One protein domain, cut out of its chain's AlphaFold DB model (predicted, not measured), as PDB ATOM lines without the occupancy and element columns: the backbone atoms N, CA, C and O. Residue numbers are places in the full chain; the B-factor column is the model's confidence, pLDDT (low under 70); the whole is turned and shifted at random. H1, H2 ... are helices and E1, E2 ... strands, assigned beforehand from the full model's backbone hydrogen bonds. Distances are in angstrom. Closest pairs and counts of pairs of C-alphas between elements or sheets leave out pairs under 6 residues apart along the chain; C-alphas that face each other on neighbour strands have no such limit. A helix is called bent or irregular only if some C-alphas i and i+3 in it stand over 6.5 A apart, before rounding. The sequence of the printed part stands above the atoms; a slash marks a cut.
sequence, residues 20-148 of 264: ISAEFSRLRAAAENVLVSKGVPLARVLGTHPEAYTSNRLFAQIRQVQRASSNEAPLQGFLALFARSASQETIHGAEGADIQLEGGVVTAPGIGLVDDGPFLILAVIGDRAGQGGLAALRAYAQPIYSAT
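Overview. This is residues 20 to 148 of the 264 residues of an uncharacterized protein of Hyphomonas atlantica (UniProt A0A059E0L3). One strongly twisted sheet of five strands curls like part of a barrel and folds back on itself, so that the short strands E3 and E4 face the long hairpin E5 and E6, with the sharply bent E2 as the hinge. The helices come before the sheet's strands along the chain: H4 packs over one face of the sheet, H3 lies on that same face but beside the strands, and H1 and H2 only graze the sheet, while the short strand E1 is apart from its five strands. The printed part has 129 residues, with four named helices and six named strands in the order H1 E1 H2 H3 H4 E2 E3 E4 E5 E6. The sheet runs E4, E3, E2, E5, E6, all antiparallel, and the class is mixed, helices and strands. The whole is compact, with a radius of gyration of the C-alphas of 14.4 A and spans of 42 by 35 by 29 A.

Arrangement. E2, residues 77 to 86, bends by 104 degrees at residue 83. Its pairing is staggered: residues 77 to 83 pair with E5, residues 119 to 127, and residues 83 to 86 with E3, residues 90 to 93. Between E2 and E5, N 79 and O 123 are 2.8 A apart, within hydrogen-bond range. E2 and E3 form a hairpin, with N 84 and O 92 at 2.9 A. E3 and E4, residues 98 to 100, form another, with N 91 and O 99 at 2.9 A. E2, E3 and E4 are a meander, each strand the antiparallel neighbour of the one before, and with E5 beside E2 they make a Greek key, in which the first strand neighbours the fourth. E5 and E6, residues 134 to 146, form a hairpin at 169 degrees between their directions, with N 122 and O 140 at 2.9 A. The edge strands E4 and E6 come closest at the C-alphas of Gln 100 and Ala 136, 6.9 A apart. H4, residues 57 to 68, is on the sheet at a height of 9.0 A, over E5 and slantwise to the strands, at 52 degrees to E5 on the local plane. H3, residues 50 to 54, is on the same face at a height of 7.2 A, over none of the strands. H3 and H4 only just touch, with 3 pairs of C-alphas within 8 A, and touch only at the corner by their link, closest at Ala 52 and Leu 58, 5.1 A. H2, residues 42 to 45, touches H4, the closest C-alphas being those of Val 45 and Ile 62, 5.5 A apart. H1, residues 20 to 31, touches H2 with residues 28 to 31 alone, closest at the C-alphas of Ala 31 and Ala 43, 4.8 A. E1, residues 35 to 37, pairs with no named strand. In H1, H3 and H4 every O i to N i+4 pair is within hydrogen-bond range; H2 is too short for such a pair.

Along the chain. H1 begins at C-alpha 20 (-37.701, 36.790, 9.241) and is 16.4 A long. H4 is 16.7 A long. E2 begins at C-alpha 77 (-22.838, 21.562, 7.046) and measures 20.0 A, and E5 24.9 A. E6 is the longest strand, 30.1 A, bends by 67 degrees at residue 143 and ends at C-alpha 146 (-35.164, 43.230, 3.599).

Size, cuts and confidence. The C-alphas farthest apart are those of Ser 70 and Asp 115, 43.0 A, while the first and last printed C-alphas are 4.3 A apart. The printed part has no cut. The link from E4 to E5, residues 101 to 118, is long; within it residues 105 to 106 pair with residues 139 to 140 of E6, parallel. The mean pLDDT of the printed part is 88.7, and residues 108 to 116 and residue 130 are under 70.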
ATOM      1  N   ILE A  20     -38.987  37.478   9.408       93.50
ATOM      2  CA  ILE A  20     -37.701  36.790   9.241       93.50
ATOM      3  C   ILE A  20     -37.804  35.300   9.599       93.50
ATOM      4  O   ILE A  20     -37.268  34.442   8.901       93.50
ATOM      5  N   SER A  21     -38.570  34.972  10.644       93.94
ATOM      6  CA  SER A  21     -38.803  33.588  11.065       93.94
ATOM      7  C   SER A  21     -39.577  32.803  10.001       93.94
ATOM      8  O   SER A  21     -39.245  31.651   9.710       93.94
ATOM      9  N   ALA A  22     -40.565  33.436   9.358       93.81
ATOM     10  CA  ALA A  22     -41.306  32.818   8.261       93.81
ATOM     11  C   ALA A  22     -40.419  32.594   7.024       93.81
ATOM     12  O   ALA A  22     -40.532  31.548   6.383       93.81
ATOM     13  N   GLU A  23     -39.514  33.529   6.711       94.81
ATOM     14  CA  GLU A  23     -38.549  33.369   5.615       94.81
ATOM     15  C   GLU A  23     -37.596  32.193   5.852       94.81
ATOM     16  O   GLU A  23     -37.466  31.315   4.995       94.81
ATOM     17  N   PHE A  24     -36.990  32.101   7.041       95.06
ATOM     18  CA  PHE A  24     -36.132  30.963   7.382       95.06
ATOM     19  C   PHE A  24     -36.890  29.639   7.432       95.06
ATOM     20  O   PHE A  24     -36.346  28.609   7.032       95.06
ATOM     21  N   SER A  25     -38.151  29.651   7.866       94.31
ATOM     22  CA  SER A  25     -39.002  28.457   7.848       94.31
ATOM     23  C   SER A  25     -39.238  27.961   6.419       94.31
ATOM     24  O   SER A  25     -39.101  26.766   6.157       94.31
ATOM     25  N   ARG A  26     -39.512  28.869   5.470       93.44
ATOM     26  CA  ARG A  26     -39.624  28.528   4.039       93.44
ATOM     27  C   ARG A  26     -38.314  27.998   3.470       93.44
ATOM     28  O   ARG A  26     -38.327  26.996   2.756       93.44
ATOM     29  N   LEU A  27     -37.193  28.640   3.797       94.38
ATOM     30  CA  LEU A  27     -35.869  28.206   3.353       94.38
ATOM     31  C   LEU A  27     -35.549  26.798   3.866       94.38
ATOM     32  O   LEU A  27     -35.112  25.945   3.097       94.38
ATOM     33  N   ARG A  28     -35.830  26.523   5.143       94.88
ATOM     34  CA  ARG A  28     -35.624  25.201   5.742       94.88
ATOM     35  C   ARG A  28     -36.523  24.137   5.116       94.88
ATOM     36  O   ARG A  28     -36.033  23.057   4.813       94.88
ATOM     37  N   ALA A  29     -37.798  24.444   4.876       94.94
ATOM     38  CA  ALA A  29     -38.713  23.524   4.198       94.94
ATOM     39  C   ALA A  29     -38.239  23.195   2.772       94.94
ATOM     40  O   ALA A  29     -38.281  22.045   2.343       94.94
ATOM     41  N   ALA A  30     -37.728  24.187   2.042       94.38
ATOM     42  CA  ALA A  30     -37.135  23.973   0.726       94.38
ATOM     43  C   ALA A  30     -35.857  23.119   0.781       94.38
ATOM     44  O   ALA A  30     -35.650  22.279  -0.094       94.38
ATOM     45  N   ALA A  31     -35.033  23.298   1.817       95.88
ATOM     46  CA  ALA A  31     -33.791  22.556   2.024       95.88
ATOM     47  C   ALA A  31     -33.995  21.045   2.273       95.88
ATOM     48  O   ALA A  31     -33.049  20.277   2.121       95.88
ATOM     49  N   GLU A  32     -35.207  20.590   2.603       96.00
ATOM     50  CA  GLU A  32     -35.528  19.151   2.653       96.00
ATOM     51  C   GLU A  32     -35.454  18.491   1.263       96.00
ATOM     52  O   GLU A  32     -35.215  17.292   1.150       96.00
ATOM     53  N   ASN A  33     -35.614  19.276   0.193       95.19
ATOM     54  CA  ASN A  33     -35.633  18.791  -1.191       95.19
ATOM     55  C   ASN A  33     -34.294  18.980  -1.923       95.19
ATOM     56  O   ASN A  33     -34.207  18.741  -3.125       95.19
ATOM     57  N   VAL A  34     -33.255  19.440  -1.220       94.38
ATOM     58  CA  VAL A  34     -31.913  19.648  -1.773       94.38
ATOM     59  C   VAL A  34     -30.977  18.668  -1.090       94.38
ATOM     60  O   VAL A  34     -30.826  18.725   0.124       94.38
ATOM     61  N   LEU A  35     -30.352  17.763  -1.839       94.75
ATOM     62  CA  LEU A  35     -29.387  16.819  -1.278       94.75
ATOM     63  C   LEU A  35     -27.985  17.432  -1.274       94.75
ATOM     64  O   LEU A  35     -27.542  17.961  -2.290       94.75
ATOM     65  N   VAL A  36     -27.285  17.329  -0.146       93.88
ATOM     66  CA  VAL A  36     -25.871  17.747  -0.018       93.88
ATOM     67  C   VAL A  36     -24.902  16.582  -0.194       93.88
ATOM     68  O   VAL A  36     -23.723  16.773  -0.460       93.88
ATOM     69  N   SER A  37     -25.410  15.366  -0.022       92.88
ATOM     70  CA  SER A  37     -24.710  14.110  -0.258       92.88
ATOM     71  C   SER A  37     -25.748  13.008  -0.475       92.88
ATOM     72  O   SER A  37     -26.959  13.255  -0.396       92.88
ATOM     73  N   LYS A  38     -25.307  11.778  -0.747       90.88
ATOM     74  CA  LYS A  38     -26.191  10.643  -1.031       90.88
ATOM     75  C   LYS A  38     -27.180  10.430   0.123       90.88
ATOM     76  O   LYS A  38     -26.796  10.062   1.229       90.88
ATOM     77  N   GLY A  39     -28.464  10.680  -0.150       92.25
ATOM     78  CA  GLY A  39     -29.559  10.488   0.808       92.25
ATOM     79  C   GLY A  39     -29.574  11.456   1.997       92.25
ATOM     80  O   GLY A  39     -30.323  11.220   2.941       92.25
ATOM     81  N   VAL A  40     -28.776  12.530   1.977       95.75
ATOM     82  CA  VAL A  40     -28.731  13.526   3.059       95.75
ATOM     83  C   VAL A  40     -29.319  14.852   2.567       95.75
ATOM     84  O   VAL A  40     -28.652  15.564   1.811       95.75
ATOM     85  N   PRO A  41     -30.544  15.210   2.993       96.25
ATOM     86  CA  PRO A  41     -31.107  16.535   2.754       96.25
ATOM     87  C   PRO A  41     -30.284  17.641   3.417       96.25
ATOM     88  O   PRO A  41     -29.815  17.482   4.545       96.25
ATOM     89  N   LEU A  42     -30.184  18.799   2.765       97.06
ATOM     90  CA  LEU A  42     -29.526  20.004   3.269       97.06
ATOM     91  C   LEU A  42     -30.087  20.396   4.636       97.06
ATOM     92  O   LEU A  42     -29.324  20.690   5.552       97.06
ATOM     93  N   ALA A  43     -31.410  20.322   4.810       96.75
ATOM     94  CA  ALA A  43     -32.076  20.652   6.070       96.75
ATOM     95  C   ALA A  43     -31.558  19.847   7.281       96.75
ATOM     96  O   ALA A  43     -31.614  20.334   8.415       96.75
ATOM     97  N   ARG A  44     -31.007  18.642   7.063       96.75
ATOM     98  CA  ARG A  44     -30.413  17.807   8.123       96.75
ATOM     99  C   ARG A  44     -29.079  18.331   8.632       96.75
ATOM    100  O   ARG A  44     -28.686  17.950   9.731       96.75
ATOM    101  N   VAL A  45     -28.405  19.195   7.882       97.00
ATOM    102  CA  VAL A  45     -27.098  19.776   8.225       97.00
ATOM    103  C   VAL A  45     -27.096  21.301   8.067       97.00
ATOM    104  O   VAL A  45     -26.051  21.906   7.849       97.00
ATOM    105  N   LEU A  46     -28.271  21.926   8.185       97.75
ATOM    106  CA  LEU A  46     -28.471  23.366   8.052       97.75
ATOM    107  C   LEU A  46     -28.761  24.016   9.412       97.75
ATOM    108  O   LEU A  46     -29.741  23.675  10.080       97.75
ATOM    109  N   GLY A  47     -27.949  25.002   9.790       96.12
ATOM    110  CA  GLY A  47     -28.268  25.978  10.830       96.12
ATOM    111  C   GLY A  47     -28.855  27.250  10.215       96.12
ATOM    112  O   GLY A  47     -28.441  27.657   9.135       96.12
ATOM    113  N   THR A  48     -29.807  27.891  10.895       93.94
ATOM    114  CA  THR A  48     -30.429  29.148  10.423       93.94
ATOM    115  C   THR A  48     -30.279  30.316  11.401       93.94
ATOM    116  O   THR A  48     -30.948  31.333  11.255       93.94
ATOM    117  N   HIS A  49     -29.467  30.141  12.445       91.00
ATOM    118  CA  HIS A  49     -29.235  31.138  13.489       91.00
ATOM    119  C   HIS A  49     -27.761  31.101  13.915       91.00
ATOM    120  O   HIS A  49     -27.177  30.008  13.894       91.00
ATOM    121  N   PRO A  50     -27.153  32.235  14.312       91.06
ATOM    122  CA  PRO A  50     -25.739  32.286  14.688       91.06
ATOM    123  C   PRO A  50     -25.377  31.326  15.827       91.06
ATOM    124  O   PRO A  50     -24.317  30.700  15.800       91.06
ATOM    125  N   GLU A  51     -26.286  31.121  16.781       91.69
ATOM    126  CA  GLU A  51     -26.082  30.247  17.939       91.69
ATOM    127  C   GLU A  51     -25.864  28.794  17.526       91.69
ATOM    128  O   GLU A  51     -25.178  28.049  18.224       91.69
ATOM    129  N   ALA A  52     -26.408  28.370  16.378       92.31
ATOM    130  CA  ALA A  52     -26.161  27.029  15.858       92.31
ATOM    131  C   ALA A  52     -24.663  26.798  15.599       92.31
ATOM    132  O   ALA A  52     -24.177  25.685  15.798       92.31
ATOM    133  N   TYR A  53     -23.942  27.847  15.200       92.88
ATOM    134  CA  TYR A  53     -22.499  27.827  14.996       92.88
ATOM    135  C   TYR A  53     -21.740  28.051  16.308       92.88
ATOM    136  O   TYR A  53     -20.954  27.194  16.704       92.88
ATOM    137  N   THR A  54     -22.019  29.143  17.028       91.31
ATOM    138  CA  THR A  54     -21.224  29.542  18.209       91.31
ATOM    139  C   THR A  54     -21.327  28.563  19.382       91.31
ATOM    140  O   THR A  54     -20.369  28.409  20.135       91.31
ATOM    141  N   SER A  55     -22.449  27.845  19.520       92.00
ATOM    142  CA  SER A  55     -22.629  26.804  20.548       92.00
ATOM    143  C   SER A  55     -22.166  25.405  20.116       92.00
ATOM    144  O   SER A  55     -22.390  24.434  20.836       92.00
ATOM    145  N   ASN A  56     -21.568  25.258  18.926       93.44
ATOM    146  CA  ASN A  56     -21.210  23.973  18.306       93.44
ATOM    147  C   ASN A  56     -22.393  23.009  18.070       93.44
ATOM    148  O   ASN A  56     -22.186  21.838  17.731       93.44
ATOM    149  N   ARG A  57     -23.647  23.468  18.199       95.12
ATOM    150  CA  ARG A  57     -24.842  22.640  17.966       95.12
ATOM    151  C   ARG A  57     -24.876  22.076  16.547       95.12
ATOM    152  O   ARG A  57     -25.149  20.891  16.361       95.12
ATOM    153  N   LEU A  58     -24.568  22.908  15.554       95.81
ATOM    154  CA  LEU A  58     -24.494  22.501  14.154       95.81
ATOM    155  C   LEU A  58     -23.379  21.470  13.939       95.81
ATOM    156  O   LEU A  58     -23.565  20.510  13.201       95.81
ATOM    157  N   PHE A  59     -22.252  21.597  14.641       95.81
ATOM    158  CA  PHE A  59     -21.133  20.657  14.523       95.81
ATOM    159  C   PHE A  59     -21.509  19.274  15.055       95.81
ATOM    160  O   PHE A  59     -21.243  18.255  14.413       95.81
ATOM    161  N   ALA A  60     -22.178  19.230  16.210       95.44
ATOM    162  CA  ALA A  60     -22.714  17.994  16.768       95.44
ATOM    163  C   ALA A  60     -23.738  17.346  15.821       95.44
ATOM    164  O   ALA A  60     -23.687  16.133  15.599       95.44
ATOM    165  N   GLN A  61     -24.614  18.157  15.218       96.12
ATOM    166  CA  GLN A  61     -25.607  17.712  14.240       96.12
ATOM    167  C   GLN A  61     -24.952  17.107  12.988       96.12
ATOM    168  O   GLN A  61     -25.305  15.991  12.610       96.12
ATOM    169  N   ILE A  62     -23.953  17.771  12.394       96.00
ATOM    170  CA  ILE A  62     -23.201  17.250  11.235       96.00
ATOM    171  C   ILE A  62     -22.579  15.892  11.570       96.00
ATOM    172  O   ILE A  62     -22.785  14.917  10.849       96.00
ATOM    173  N   ARG A  63     -21.887  15.781  12.713       94.75
ATOM    174  CA  ARG A  63     -21.259  14.520  13.155       94.75
ATOM    175  C   ARG A  63     -22.272  13.411  13.426       94.75
ATOM    176  O   ARG A  63     -21.953  12.233  13.274       94.75
ATOM    177  N   GLN A  64     -23.468  13.750  13.901       95.56
ATOM    178  CA  GLN A  64     -24.542  12.777  14.099       95.56
ATOM    179  C   GLN A  64     -25.052  12.246  12.758       95.56
ATOM    180  O   GLN A  64     -25.188  11.034  12.604       95.56
ATOM    181  N   VAL A  65     -25.291  13.132  11.789       96.06
ATOM    182  CA  VAL A  65     -25.739  12.742  10.445       96.06
ATOM    183  C   VAL A  65     -24.658  11.940   9.723       96.06
ATOM    184  O   VAL A  65     -24.981  10.902   9.156       96.06
ATOM    185  N   GLN A  66     -23.384  12.341   9.820       94.12
ATOM    186  CA  GLN A  66     -22.248  11.590   9.272       94.12
ATOM    187  C   GLN A  66     -22.260  10.138   9.753       94.12
ATOM    188  O   GLN A  66     -22.249   9.231   8.929       94.12
ATOM    189  N   ARG A  67     -22.339   9.925  11.076       93.75
ATOM    190  CA  ARG A  67     -22.346   8.588  11.696       93.75
ATOM    191  C   ARG A  67     -23.535   7.728  11.272       93.75
ATOM    192  O   ARG A  67     -23.408   6.513  11.223       93.75
ATOM    193  N   ALA A  68     -24.685   8.348  11.020       91.94
ATOM    194  CA  ALA A  68     -25.889   7.649  10.580       91.94
ATOM    195  C   ALA A  68     -25.925   7.411   9.060       91.94
ATOM    196  O   ALA A  68     -26.781   6.669   8.579       91.94
ATOM    197  N   SER A  69     -25.040   8.056   8.300       88.00
ATOM    198  CA  SER A  69     -25.004   7.969   6.843       88.00
ATOM    199  C   SER A  69     -23.979   6.946   6.360       88.00
ATOM    200  O   SER A  69     -22.962   6.720   7.005       88.00
ATOM    201  N   SER A  70     -24.203   6.380   5.175       87.56
ATOM    202  CA  SER A  70     -23.239   5.505   4.494       87.56
ATOM    203  C   SER A  70     -22.218   6.286   3.652       87.56
ATOM    204  O   SER A  70     -21.717   5.760   2.660       87.56
ATOM    205  N   ASN A  71     -22.004   7.572   3.941       86.50
ATOM    206  CA  ASN A  71     -21.118   8.414   3.143       86.50
ATOM    207  C   ASN A  71     -19.667   8.202   3.573       86.50
ATOM    208  O   ASN A  71     -19.336   8.384   4.742       86.50
ATOM    209  N   GLU A  72     -18.807   7.854   2.617       83.06
ATOM    210  CA  GLU A  72     -17.366   7.694   2.850       83.06
ATOM    211  C   GLU A  72     -16.666   9.049   3.014       83.06
ATOM    212  O   GLU A  72     -15.776   9.198   3.848       83.06
ATOM    213  N   ALA A  73     -17.100  10.054   2.248       86.69
ATOM    214  CA  ALA A  73     -16.581  11.410   2.352       86.69
ATOM    215  C   ALA A  73     -17.171  12.152   3.571       86.69
ATOM    216  O   ALA A  73     -18.359  11.972   3.874       86.69
ATOM    217  N   PRO A  74     -16.387  13.027   4.232       88.31
ATOM    218  CA  PRO A  74     -16.891  13.901   5.286       88.31
ATOM    219  C   PRO A  74     -18.015  14.816   4.788       88.31
ATOM    220  O   PRO A  74     -17.892  15.493   3.765       88.31
ATOM    221  N   LEU A  75     -19.115  14.858   5.533       92.38
ATOM    222  CA  LEU A  75     -20.235  15.749   5.281       92.38
ATOM    223  C   LEU A  75     -19.890  17.176   5.696       92.38
ATOM    224  O   LEU A  75     -19.434  17.435   6.810       92.38
ATOM    225  N   GLN A  76     -20.221  18.113   4.815       94.19
ATOM    226  CA  GLN A  76     -20.269  19.529   5.139       94.19
ATOM    227  C   GLN A  76     -21.626  19.881   5.751       94.19
ATOM    228  O   GLN A  76     -22.655  19.281   5.425       94.19
ATOM    229  N   GLY A  77     -21.626  20.871   6.635       96.38
ATOM    230  CA  GLY A  77     -22.838  21.562   7.046       96.38
ATOM    231  C   GLY A  77     -22.935  22.939   6.428       96.38
ATOM    232  O   GLY A  77     -22.030  23.411   5.747       96.38
ATOM    233  N   PHE A  78     -24.060  23.589   6.676       97.62
ATOM    234  CA  PHE A  78     -24.366  24.882   6.095       97.62
ATOM    235  C   PHE A  78     -25.002  25.782   7.140       97.62
ATOM    236  O   PHE A  78     -25.756  25.326   8.003       97.62
ATOM    237  N   LEU A  79     -24.711  27.071   7.053       96.06
ATOM    238  CA  LEU A  79     -25.268  28.083   7.930       96.06
ATOM    239  C   LEU A  79     -25.907  29.177   7.077       96.06
ATOM    240  O   LEU A  79     -25.210  29.919   6.387       96.06
ATOM    241  N   ALA A  80     -27.237  29.244   7.103       95.75
ATOM    242  CA  ALA A  80     -28.003  30.285   6.435       95.75
ATOM    243  C   ALA A  80     -28.299  31.424   7.416       95.75
ATOM    244  O   ALA A  80     -28.977  31.192   8.413       95.75
ATOM    245  N   LEU A  81     -27.822  32.642   7.160       94.19
ATOM    246  CA  LEU A  81     -27.962  33.764   8.099       94.19
ATOM    247  C   LEU A  81     -28.445  35.033   7.429       94.19
ATOM    248  O   LEU A  81     -28.122  35.316   6.283       94.19
ATOM    249  N   PHE A  82     -29.157  35.840   8.203       94.19
ATOM    250  CA  PHE A  82     -29.365  37.234   7.878       94.19
ATOM    251  C   PHE A  82     -28.144  38.012   8.362       94.19
ATOM    252  O   PHE A  82     -27.768  37.911   9.531       94.19
ATOM    253  N   ALA A  83     -27.552  38.798   7.471       91.94
ATOM    254  CA  ALA A  83     -26.436  39.670   7.788       91.94
ATOM    255  C   ALA A  83     -26.763  41.109   7.392       91.94
ATOM    256  O   ALA A  83     -27.368  41.365   6.346       91.94
ATOM    257  N   ARG A  84     -26.356  42.057   8.237       89.44
ATOM    258  CA  ARG A  84     -26.509  43.493   7.953       89.44
ATOM    259  C   ARG A  84     -25.466  43.955   6.943       89.44
ATOM    260  O   ARG A  84     -25.783  44.747   6.065       89.44
ATOM    261  N   SER A  85     -24.265  43.405   7.053       87.56
ATOM    262  CA  SER A  85     -23.148  43.613   6.141       87.56
ATOM    263  C   SER A  85     -22.243  42.377   6.141       87.56
ATOM    264  O   SER A  85     -22.409  41.460   6.951       87.56
ATOM    265  N   ALA A  86     -21.298  42.332   5.211       87.38
ATOM    266  CA  ALA A  86     -20.253  41.323   5.177       87.38
ATOM    267  C   ALA A  86     -18.965  41.971   4.659       87.38
ATOM    268  O   ALA A  86     -19.009  42.747   3.706       87.38
ATOM    269  N   SER A  87     -17.840  41.666   5.297       86.12
ATOM    270  CA  SER A  87     -16.504  41.975   4.790       86.12
ATOM    271  C   SER A  87     -15.949  40.766   4.026       86.12
ATOM    272  O   SER A  87     -16.633  39.753   3.873       86.12
ATOM    273  N   GLN A  88     -14.704  40.841   3.546       84.69
ATOM    274  CA  GLN A  88     -14.083  39.702   2.864       84.69
ATOM    275  C   GLN A  88     -13.990  38.456   3.747       84.69
ATOM    276  O   GLN A  88     -14.108  37.362   3.216       84.69
ATOM    277  N   GLU A  89     -13.820  38.596   5.061       89.38
ATOM    278  CA  GLU A  89     -13.552  37.468   5.969       89.38
ATOM    279  C   GLU A  89     -14.565  37.361   7.114       89.38
ATOM    280  O   GLU A  89     -14.565  36.381   7.854       89.38
ATOM    281  N   THR A  90     -15.467  38.333   7.262       90.81
ATOM    282  CA  THR A  90     -16.417  38.372   8.375       90.81
ATOM    283  C   THR A  90     -17.842  38.587   7.888       90.81
ATOM    284  O   THR A  90     -18.141  39.506   7.128       90.81
ATOM    285  N   ILE A  91     -18.754  37.757   8.383       91.06
ATOM    286  CA  ILE A  91     -20.196  37.980   8.279       91.06
ATOM    287  C   ILE A  91     -20.631  38.794   9.494       91.06
ATOM    288  O   ILE A  91     -20.451  38.323  10.618       91.06
ATOM    289  N   HIS A  92     -21.251  39.958   9.281       90.94
ATOM    290  CA  HIS A  92     -21.758  40.797  10.368       90.94
ATOM    291  C   HIS A  92     -23.256  40.556  10.587       90.94
ATOM    292  O   HIS A  92     -24.126  41.082   9.873       90.94
ATOM    293  N   GLY A  93     -23.562  39.719  11.577       85.31
ATOM    294  CA  GLY A  93     -24.920  39.309  11.918       85.31
ATOM    295  C   GLY A  93     -25.766  40.404  12.579       85.31
ATOM    296  O   GLY A  93     -25.356  41.558  12.786       85.31
ATOM    297  N   ALA A  94     -26.998  40.035  12.933       76.81
ATOM    298  CA  ALA A  94     -27.804  40.820  13.864       76.81
ATOM    299  C   ALA A  94     -27.177  40.778  15.271       76.81
ATOM    300  O   ALA A  94     -26.520  39.803  15.626       76.81
ATOM    301  N   GLU A  95     -27.346  41.854  16.046       75.00
ATOM    302  CA  GLU A  95     -26.920  41.932  17.460       75.00
ATOM    303  C   GLU A  95     -25.420  41.666  17.724       75.00
ATOM    304  O   GLU A  95     -25.023  41.371  18.844       75.00
ATOM    305  N   GLY A  96     -24.563  41.820  16.706       70.88
ATOM    306  CA  GLY A  96     -23.108  41.646  16.839       70.88
ATOM    307  C   GLY A  96     -22.640  40.188  16.818       70.88
ATOM    308  O   GLY A  96     -21.500  39.906  17.181       70.88
ATOM    309  N   ALA A  97     -23.505  39.258  16.401       84.06
ATOM    310  CA  ALA A  97     -23.141  37.862  16.193       84.06
ATOM    311  C   ALA A  97     -22.313  37.696  14.904       84.06
ATOM    312  O   ALA A  97     -22.834  37.308  13.853       84.06
ATOM    313  N   ASP A  98     -21.028  38.026  14.997       91.31
ATOM    314  CA  ASP A  98     -20.095  37.975  13.877       91.31
ATOM    315  C   ASP A  98     -19.511  36.572  13.685       91.31
ATOM    316  O   ASP A  98     -19.201  35.861  14.646       91.31
ATOM    317  N   ILE A  99     -19.346  36.170  12.424       91.56
ATOM    318  CA  ILE A  99     -18.776  34.866  12.061       91.56
ATOM    319  C   ILE A  99     -17.580  35.071  11.146       91.56
ATOM    320  O   ILE A  99     -17.708  35.639  10.063       91.56
ATOM    321  N   GLN A 100     -16.430  34.569  11.593       92.81
ATOM    322  CA  GLN A 100     -15.188  34.559  10.829       92.81
ATOM    323  C   GLN A 100     -15.168  33.402   9.829       92.81
ATOM    324  O   GLN A 100     -15.613  32.293  10.144       92.81
ATOM    325  N   LEU A 101     -14.639  33.674   8.639       93.12
ATOM    326  CA  LEU A 101     -14.523  32.746   7.520       93.12
ATOM    327  C   LEU A 101     -13.056  32.514   7.170       93.12
ATOM    328  O   LEU A 101     -12.288  33.463   7.087       93.12
ATOM    329  N   GLU A 102     -12.676  31.269   6.884       90.88
ATOM    330  CA  GLU A 102     -11.281  30.944   6.531       90.88
ATOM    331  C   GLU A 102     -10.906  31.284   5.075       90.88
ATOM    332  O   GLU A 102      -9.756  31.571   4.773       90.88
ATOM    333  N   GLY A 103     -11.866  31.228   4.152       85.38
ATOM    334  CA  GLY A 103     -11.690  31.422   2.706       85.38
ATOM    335  C   GLY A 103     -12.603  32.500   2.117       85.38
ATOM    336  O   GLY A 103     -12.786  32.557   0.893       85.38
ATOM    337  N   GLY A 104     -13.194  33.303   3.002       88.00
ATOM    338  CA  GLY A 104     -13.889  34.546   2.709       88.00
ATOM    339  C   GLY A 104     -15.298  34.466   2.115       88.00
ATOM    340  O   GLY A 104     -15.893  33.394   1.941       88.00
ATOM    341  N   VAL A 105     -15.842  35.650   1.833       85.12
ATOM    342  CA  VAL A 105     -17.170  35.889   1.260       85.12
ATOM    343  C   VAL A 105     -17.075  36.068  -0.253       85.12
ATOM    344  O   VAL A 105     -16.237  36.813  -0.756       85.12
ATOM    345  N   VAL A 106     -17.975  35.412  -0.979       85.06
ATOM    346  CA  VAL A 106     -18.162  35.567  -2.424       85.06
ATOM    347  C   VAL A 106     -19.567  36.085  -2.734       85.06
ATOM    348  O   VAL A 106     -20.545  35.707  -2.086       85.06
ATOM    349  N   THR A 107     -19.677  36.936  -3.749       76.50
ATOM    350  CA  THR A 107     -20.944  37.442  -4.304       76.50
ATOM    351  C   THR A 107     -21.128  36.931  -5.736       76.50
ATOM    352  O   THR A 107     -20.246  36.270  -6.289       76.50
ATOM    353  N   ALA A 108     -22.294  37.171  -6.349       68.88
ATOM    354  CA  ALA A 108     -22.470  36.814  -7.758       68.88
ATOM    355  C   ALA A 108     -21.525  37.651  -8.654       68.88
ATOM    356  O   ALA A 108     -21.287  38.821  -8.348       68.88
ATOM    357  N   PRO A 109     -21.015  37.100  -9.772       57.62
ATOM    358  CA  PRO A 109     -20.200  37.854 -10.727       57.62
ATOM    359  C   PRO A 109     -20.908  39.132 -11.201       57.62
ATOM    360  O   PRO A 109     -22.111  39.108 -11.455       57.62
ATOM    361  N   GLY A 110     -20.178  40.246 -11.312       53.03
ATOM    362  CA  GLY A 110     -20.736  41.555 -11.701       53.03
ATOM    363  C   GLY A 110     -21.453  42.307 -10.573       53.03
ATOM    364  O   GLY A 110     -21.677  43.509 -10.680       53.03
ATOM    365  N   ILE A 111     -21.736  41.637  -9.454       55.03
ATOM    366  CA  ILE A 111     -22.116  42.270  -8.197       55.03
ATOM    367  C   ILE A 111     -20.812  42.476  -7.429       55.03
ATOM    368  O   ILE A 111     -20.383  41.599  -6.674       55.03
ATOM    369  N   GLY A 112     -20.152  43.626  -7.627       53.53
ATOM    370  CA  GLY A 112     -19.210  44.111  -6.609       53.53
ATOM    371  C   GLY A 112     -19.901  44.023  -5.247       53.53
ATOM    372  O   GLY A 112     -21.129  44.137  -5.218       53.53
ATOM    373  N   LEU A 113     -19.175  43.725  -4.155       52.28
ATOM    374  CA  LEU A 113     -19.766  43.706  -2.808       52.28
ATOM    375  C   LEU A 113     -20.681  44.924  -2.708       52.28
ATOM    376  O   LEU A 113     -20.212  46.048  -2.835       52.28
ATOM    377  N   VAL A 114     -21.997  44.695  -2.649       53.50
ATOM    378  CA  VAL A 114     -22.941  45.797  -2.512       53.50
ATOM    379  C   VAL A 114     -22.533  46.425  -1.194       53.50
ATOM    380  O   VAL A 114     -22.681  45.761  -0.170       53.50
ATOM    381  N   ASP A 115     -21.942  47.621  -1.233       55.22
ATOM    382  CA  ASP A 115     -21.222  48.172  -0.077       55.22
ATOM    383  C   ASP A 115     -22.113  48.242   1.177       55.22
ATOM    384  O   ASP A 115     -21.613  48.169   2.295       55.22
ATOM    385  N   ASP A 116     -23.441  48.224   0.995       68.81
ATOM    386  CA  ASP A 116     -24.418  48.068   2.061       68.81
ATOM    387  C   ASP A 116     -25.385  46.890   1.826       68.81
ATOM    388  O   ASP A 116     -26.101  46.797   0.816       68.81
ATOM    389  N   GLY A 117     -25.462  45.987   2.810       76.62
ATOM    390  CA  GLY A 117     -26.475  44.933   2.884       76.62
ATOM    391  C   GLY A 117     -27.913  45.479   3.007       76.62
ATOM    392  O   GLY A 117     -28.185  46.645   2.722       76.62
ATOM    393  N   PRO A 118     -28.901  44.655   3.384       91.00
ATOM    394  CA  PRO A 118     -28.752  43.340   3.998       91.00
ATOM    395  C   PRO A 118     -28.463  42.205   3.011       91.00
ATOM    396  O   PRO A 118     -28.746  42.303   1.810       91.00
ATOM    397  N   PHE A 119     -27.972  41.097   3.567       91.25
ATOM    398  CA  PHE A 119     -27.670  39.855   2.867       91.25
ATOM    399  C   PHE A 119     -28.371  38.651   3.501       91.25
ATOM    400  O   PHE A 119     -28.522  38.566   4.722       91.25
ATOM    401  N   LEU A 120     -28.736  37.689   2.656       93.88
ATOM    402  CA  LEU A 120     -28.907  36.296   3.043       93.88
ATOM    403  C   LEU A 120     -27.594  35.570   2.737       93.88
ATOM    404  O   LEU A 120     -27.179  35.458   1.584       93.88
ATOM    405  N   ILE A 121     -26.933  35.104   3.784       93.62
ATOM    406  CA  ILE A 121     -25.670  34.384   3.708       93.62
ATOM    407  C   ILE A 121     -25.939  32.888   3.675       93.62
ATOM    408  O   ILE A 121     -26.787  32.414   4.426       93.62
ATOM    409  N   LEU A 122     -25.176  32.146   2.874       95.75
ATOM    410  CA  LEU A 122     -25.024  30.699   2.998       95.75
ATOM    411  C   LEU A 122     -23.540  30.374   3.181       95.75
ATOM    412  O   LEU A 122     -22.771  30.409   2.220       95.75
ATOM    413  N   ALA A 123     -23.135  30.081   4.416       95.94
ATOM    414  CA  ALA A 123     -21.772  29.680   4.747       95.94
ATOM    415  C   ALA A 123     -21.634  28.155   4.765       95.94
ATOM    416  O   ALA A 123     -22.490  27.457   5.311       95.94
ATOM    417  N   VAL A 124     -20.548  27.647   4.189       96.31
ATOM    418  CA  VAL A 124     -20.173  26.230   4.235       96.31
ATOM    419  C   VAL A 124     -19.393  25.973   5.515       96.31
ATOM    420  O   VAL A 124     -18.401  26.648   5.784       96.31
ATOM    421  N   ILE A 125     -19.829  24.984   6.283       96.31
ATOM    422  CA  ILE A 125     -19.162  24.492   7.483       96.31
ATOM    423  C   ILE A 125     -18.482  23.168   7.145       96.31
ATOM    424  O   ILE A 125     -19.145  22.227   6.711       96.31
ATOM    425  N   GLY A 126     -17.180  23.064   7.367       93.75
ATOM    426  CA  GLY A 126     -16.428  21.850   7.059       93.75
ATOM    427  C   GLY A 126     -15.132  21.757   7.842       93.75
ATOM    428  O   GLY A 126     -14.857  22.602   8.693       93.75
ATOM    429  N   ASP A 127     -14.366  20.700   7.580       90.31
ATOM    430  CA  ASP A 127     -13.118  20.444   8.291       90.31
ATOM    431  C   ASP A 127     -12.069  21.522   8.013       90.31
ATOM    432  O   ASP A 127     -11.815  21.898   6.865       90.31
ATOM    433  N   ARG A 128     -11.421  21.976   9.087       83.81
ATOM    434  CA  ARG A 128     -10.276  22.884   9.032       83.81
ATOM    435  C   ARG A 128      -9.062  22.131   8.515       83.81
ATOM    436  O   ARG A 128      -8.578  21.202   9.175       83.81
ATOM    437  N   ALA A 129      -8.549  22.538   7.358       73.12
ATOM    438  CA  ALA A 129      -7.398  21.896   6.735       73.12
ATOM    439  C   ALA A 129      -6.200  21.852   7.706       73.12
ATOM    440  O   ALA A 129      -5.669  22.883   8.112       73.12
ATOM    441  N   GLY A 130      -5.796  20.646   8.114       67.44
ATOM    442  CA  GLY A 130      -4.611  20.409   8.950       67.44
ATOM    443  C   GLY A 130      -4.717  20.795  10.433       67.44
ATOM    444  O   GLY A 130      -3.794  20.489  11.180       67.44
ATOM    445  N   GLN A 131      -5.810  21.423  10.883       71.81
ATOM    446  CA  GLN A 131      -5.987  21.845  12.288       71.81
ATOM    447  C   GLN A 131      -7.007  20.993  13.055       71.81
ATOM    448  O   GLN A 131      -7.013  20.991  14.286       71.81
ATOM    449  N   GLY A 132      -7.847  20.247  12.331       74.12
ATOM    450  CA  GLY A 132      -8.923  19.451  12.911       74.12
ATOM    451  C   GLY A 132     -10.092  20.303  13.419       74.12
ATOM    452  O   GLY A 132      -9.957  21.475  13.771       74.12
ATOM    453  N   GLY A 133     -11.275  19.692  13.463       85.50
ATOM    454  CA  GLY A 133     -12.508  20.376  13.849       85.50
ATOM    455  C   GLY A 133     -13.185  21.095  12.683       85.50
ATOM    456  O   GLY A 133     -12.629  21.211  11.596       85.50
ATOM    457  N   LEU A 134     -14.416  21.545  12.925       92.50
ATOM    458  CA  LEU A 134     -15.241  22.209  11.921       92.50
ATOM    459  C   LEU A 134     -15.118  23.731  12.049       92.50
ATOM    460  O   LEU A 134     -15.050  24.246  13.165       92.50
ATOM    461  N   ALA A 135     -15.136  24.436  10.923       94.12
ATOM    462  CA  ALA A 135     -15.199  25.894  10.855       94.12
ATOM    463  C   ALA A 135     -16.045  26.357   9.671       94.12
ATOM    464  O   ALA A 135     -16.345  25.581   8.760       94.12
ATOM    465  N   ALA A 136     -16.422  27.634   9.683       94.88
ATOM    466  CA  ALA A 136     -16.997  28.286   8.521       94.88
ATOM    467  C   ALA A 136     -15.891  28.568   7.490       94.88
ATOM    468  O   ALA A 136     -14.976  29.353   7.727       94.88
ATOM    469  N   LEU A 137     -15.957  27.883   6.349       94.12
ATOM    470  CA  LEU A 137     -14.896  27.895   5.348       94.12
ATOM    471  C   LEU A 137     -15.076  29.061   4.383       94.12
ATOM    472  O   LEU A 137     -14.207  29.907   4.258       94.12
ATOM    473  N   ARG A 138     -16.209  29.122   3.687       93.88
ATOM    474  CA  ARG A 138     -16.528  30.181   2.719       93.88
ATOM    475  C   ARG A 138     -18.005  30.489   2.788       93.88
ATOM    476  O   ARG A 138     -18.791  29.627   3.185       93.88
ATOM    477  N   ALA A 139     -18.386  31.682   2.363       94.06
ATOM    478  CA  ALA A 139     -19.783  32.076   2.343       94.06
ATOM    479  C   ALA A 139     -20.185  32.710   1.023       94.06
ATOM    480  O   ALA A 139     -19.447  33.513   0.465       94.06
ATOM    481  N   TYR A 140     -21.387  32.381   0.559       92.56
ATOM    482  CA  TYR A 140     -22.052  33.144  -0.484       92.56
ATOM    483  C   TYR A 140     -22.942  34.210   0.151       92.56
ATOM    484  O   TYR A 140     -23.764  33.883   1.010       92.56
ATOM    485  N   ALA A 141     -22.791  35.462  -0.278       90.81
ATOM    486  CA  ALA A 141     -23.628  36.572   0.152       90.81
ATOM    487  C   ALA A 141     -24.596  36.980  -0.960       90.81
ATOM    488  O   ALA A 141     -24.203  37.578  -1.961       90.81
ATOM    489  N   GLN A 142     -25.881  36.681  -0.763       90.88
ATOM    490  CA  GLN A 142     -26.963  37.135  -1.631       90.88
ATOM    491  C   GLN A 142     -27.522  38.447  -1.076       90.88
ATOM    492  O   GLN A 142     -28.146  38.415  -0.013       90.88
ATOM    493  N   PRO A 143     -27.373  39.599  -1.758       90.00
ATOM    494  CA  PRO A 143     -28.090  40.795  -1.348       90.00
ATOM    495  C   PRO A 143     -29.596  40.533  -1.402       90.00
ATOM    496  O   PRO A 143     -30.092  39.882  -2.328       90.00
ATOM    497  N   ILE A 144     -30.324  41.030  -0.407       92.31
ATOM    498  CA  ILE A 144     -31.777  40.866  -0.306       92.31
ATOM    499  C   ILE A 144     -32.478  42.212  -0.138       92.31
ATOM    500  O   ILE A 144     -31.863  43.225   0.213       92.31
ATOM    501  N   TYR A 145     -33.784  42.214  -0.396       91.88
ATOM    502  CA  TYR A 145     -34.647  43.373  -0.216       91.88
ATOM    503  C   TYR A 145     -34.716  43.817   1.251       91.88
ATOM    504  O   TYR A 145     -34.464  44.987   1.547       91.88
ATOM    505  N   SER A 146     -35.054  42.908   2.173       92.25
ATOM    506  CA  SER A 146     -35.164  43.230   3.599       92.25
ATOM    507  C   SER A 146     -35.000  42.002   4.502       92.25
ATOM    508  O   SER A 146     -35.074  40.861   4.054       92.25
ATOM    509  N   ALA A 147     -34.834  42.234   5.808       91.94
ATOM    510  CA  ALA A 147     -34.732  41.175   6.818       91.94
ATOM    511  C   ALA A 147     -35.983  40.291   6.929       91.94
ATOM    512  O   ALA A 147     -35.912  39.159   7.394       91.94
ATOM    513  N   THR A 148     -37.142  40.814   6.540       93.19
ATOM    514  CA  THR A 148     -38.434  40.132   6.674       93.19
ATOM    515  C   THR A 148     -38.994  39.658   5.338       93.19
ATOM    516  O   THR A 148     -40.065  39.053   5.322       93.19
TER     517      THR A 148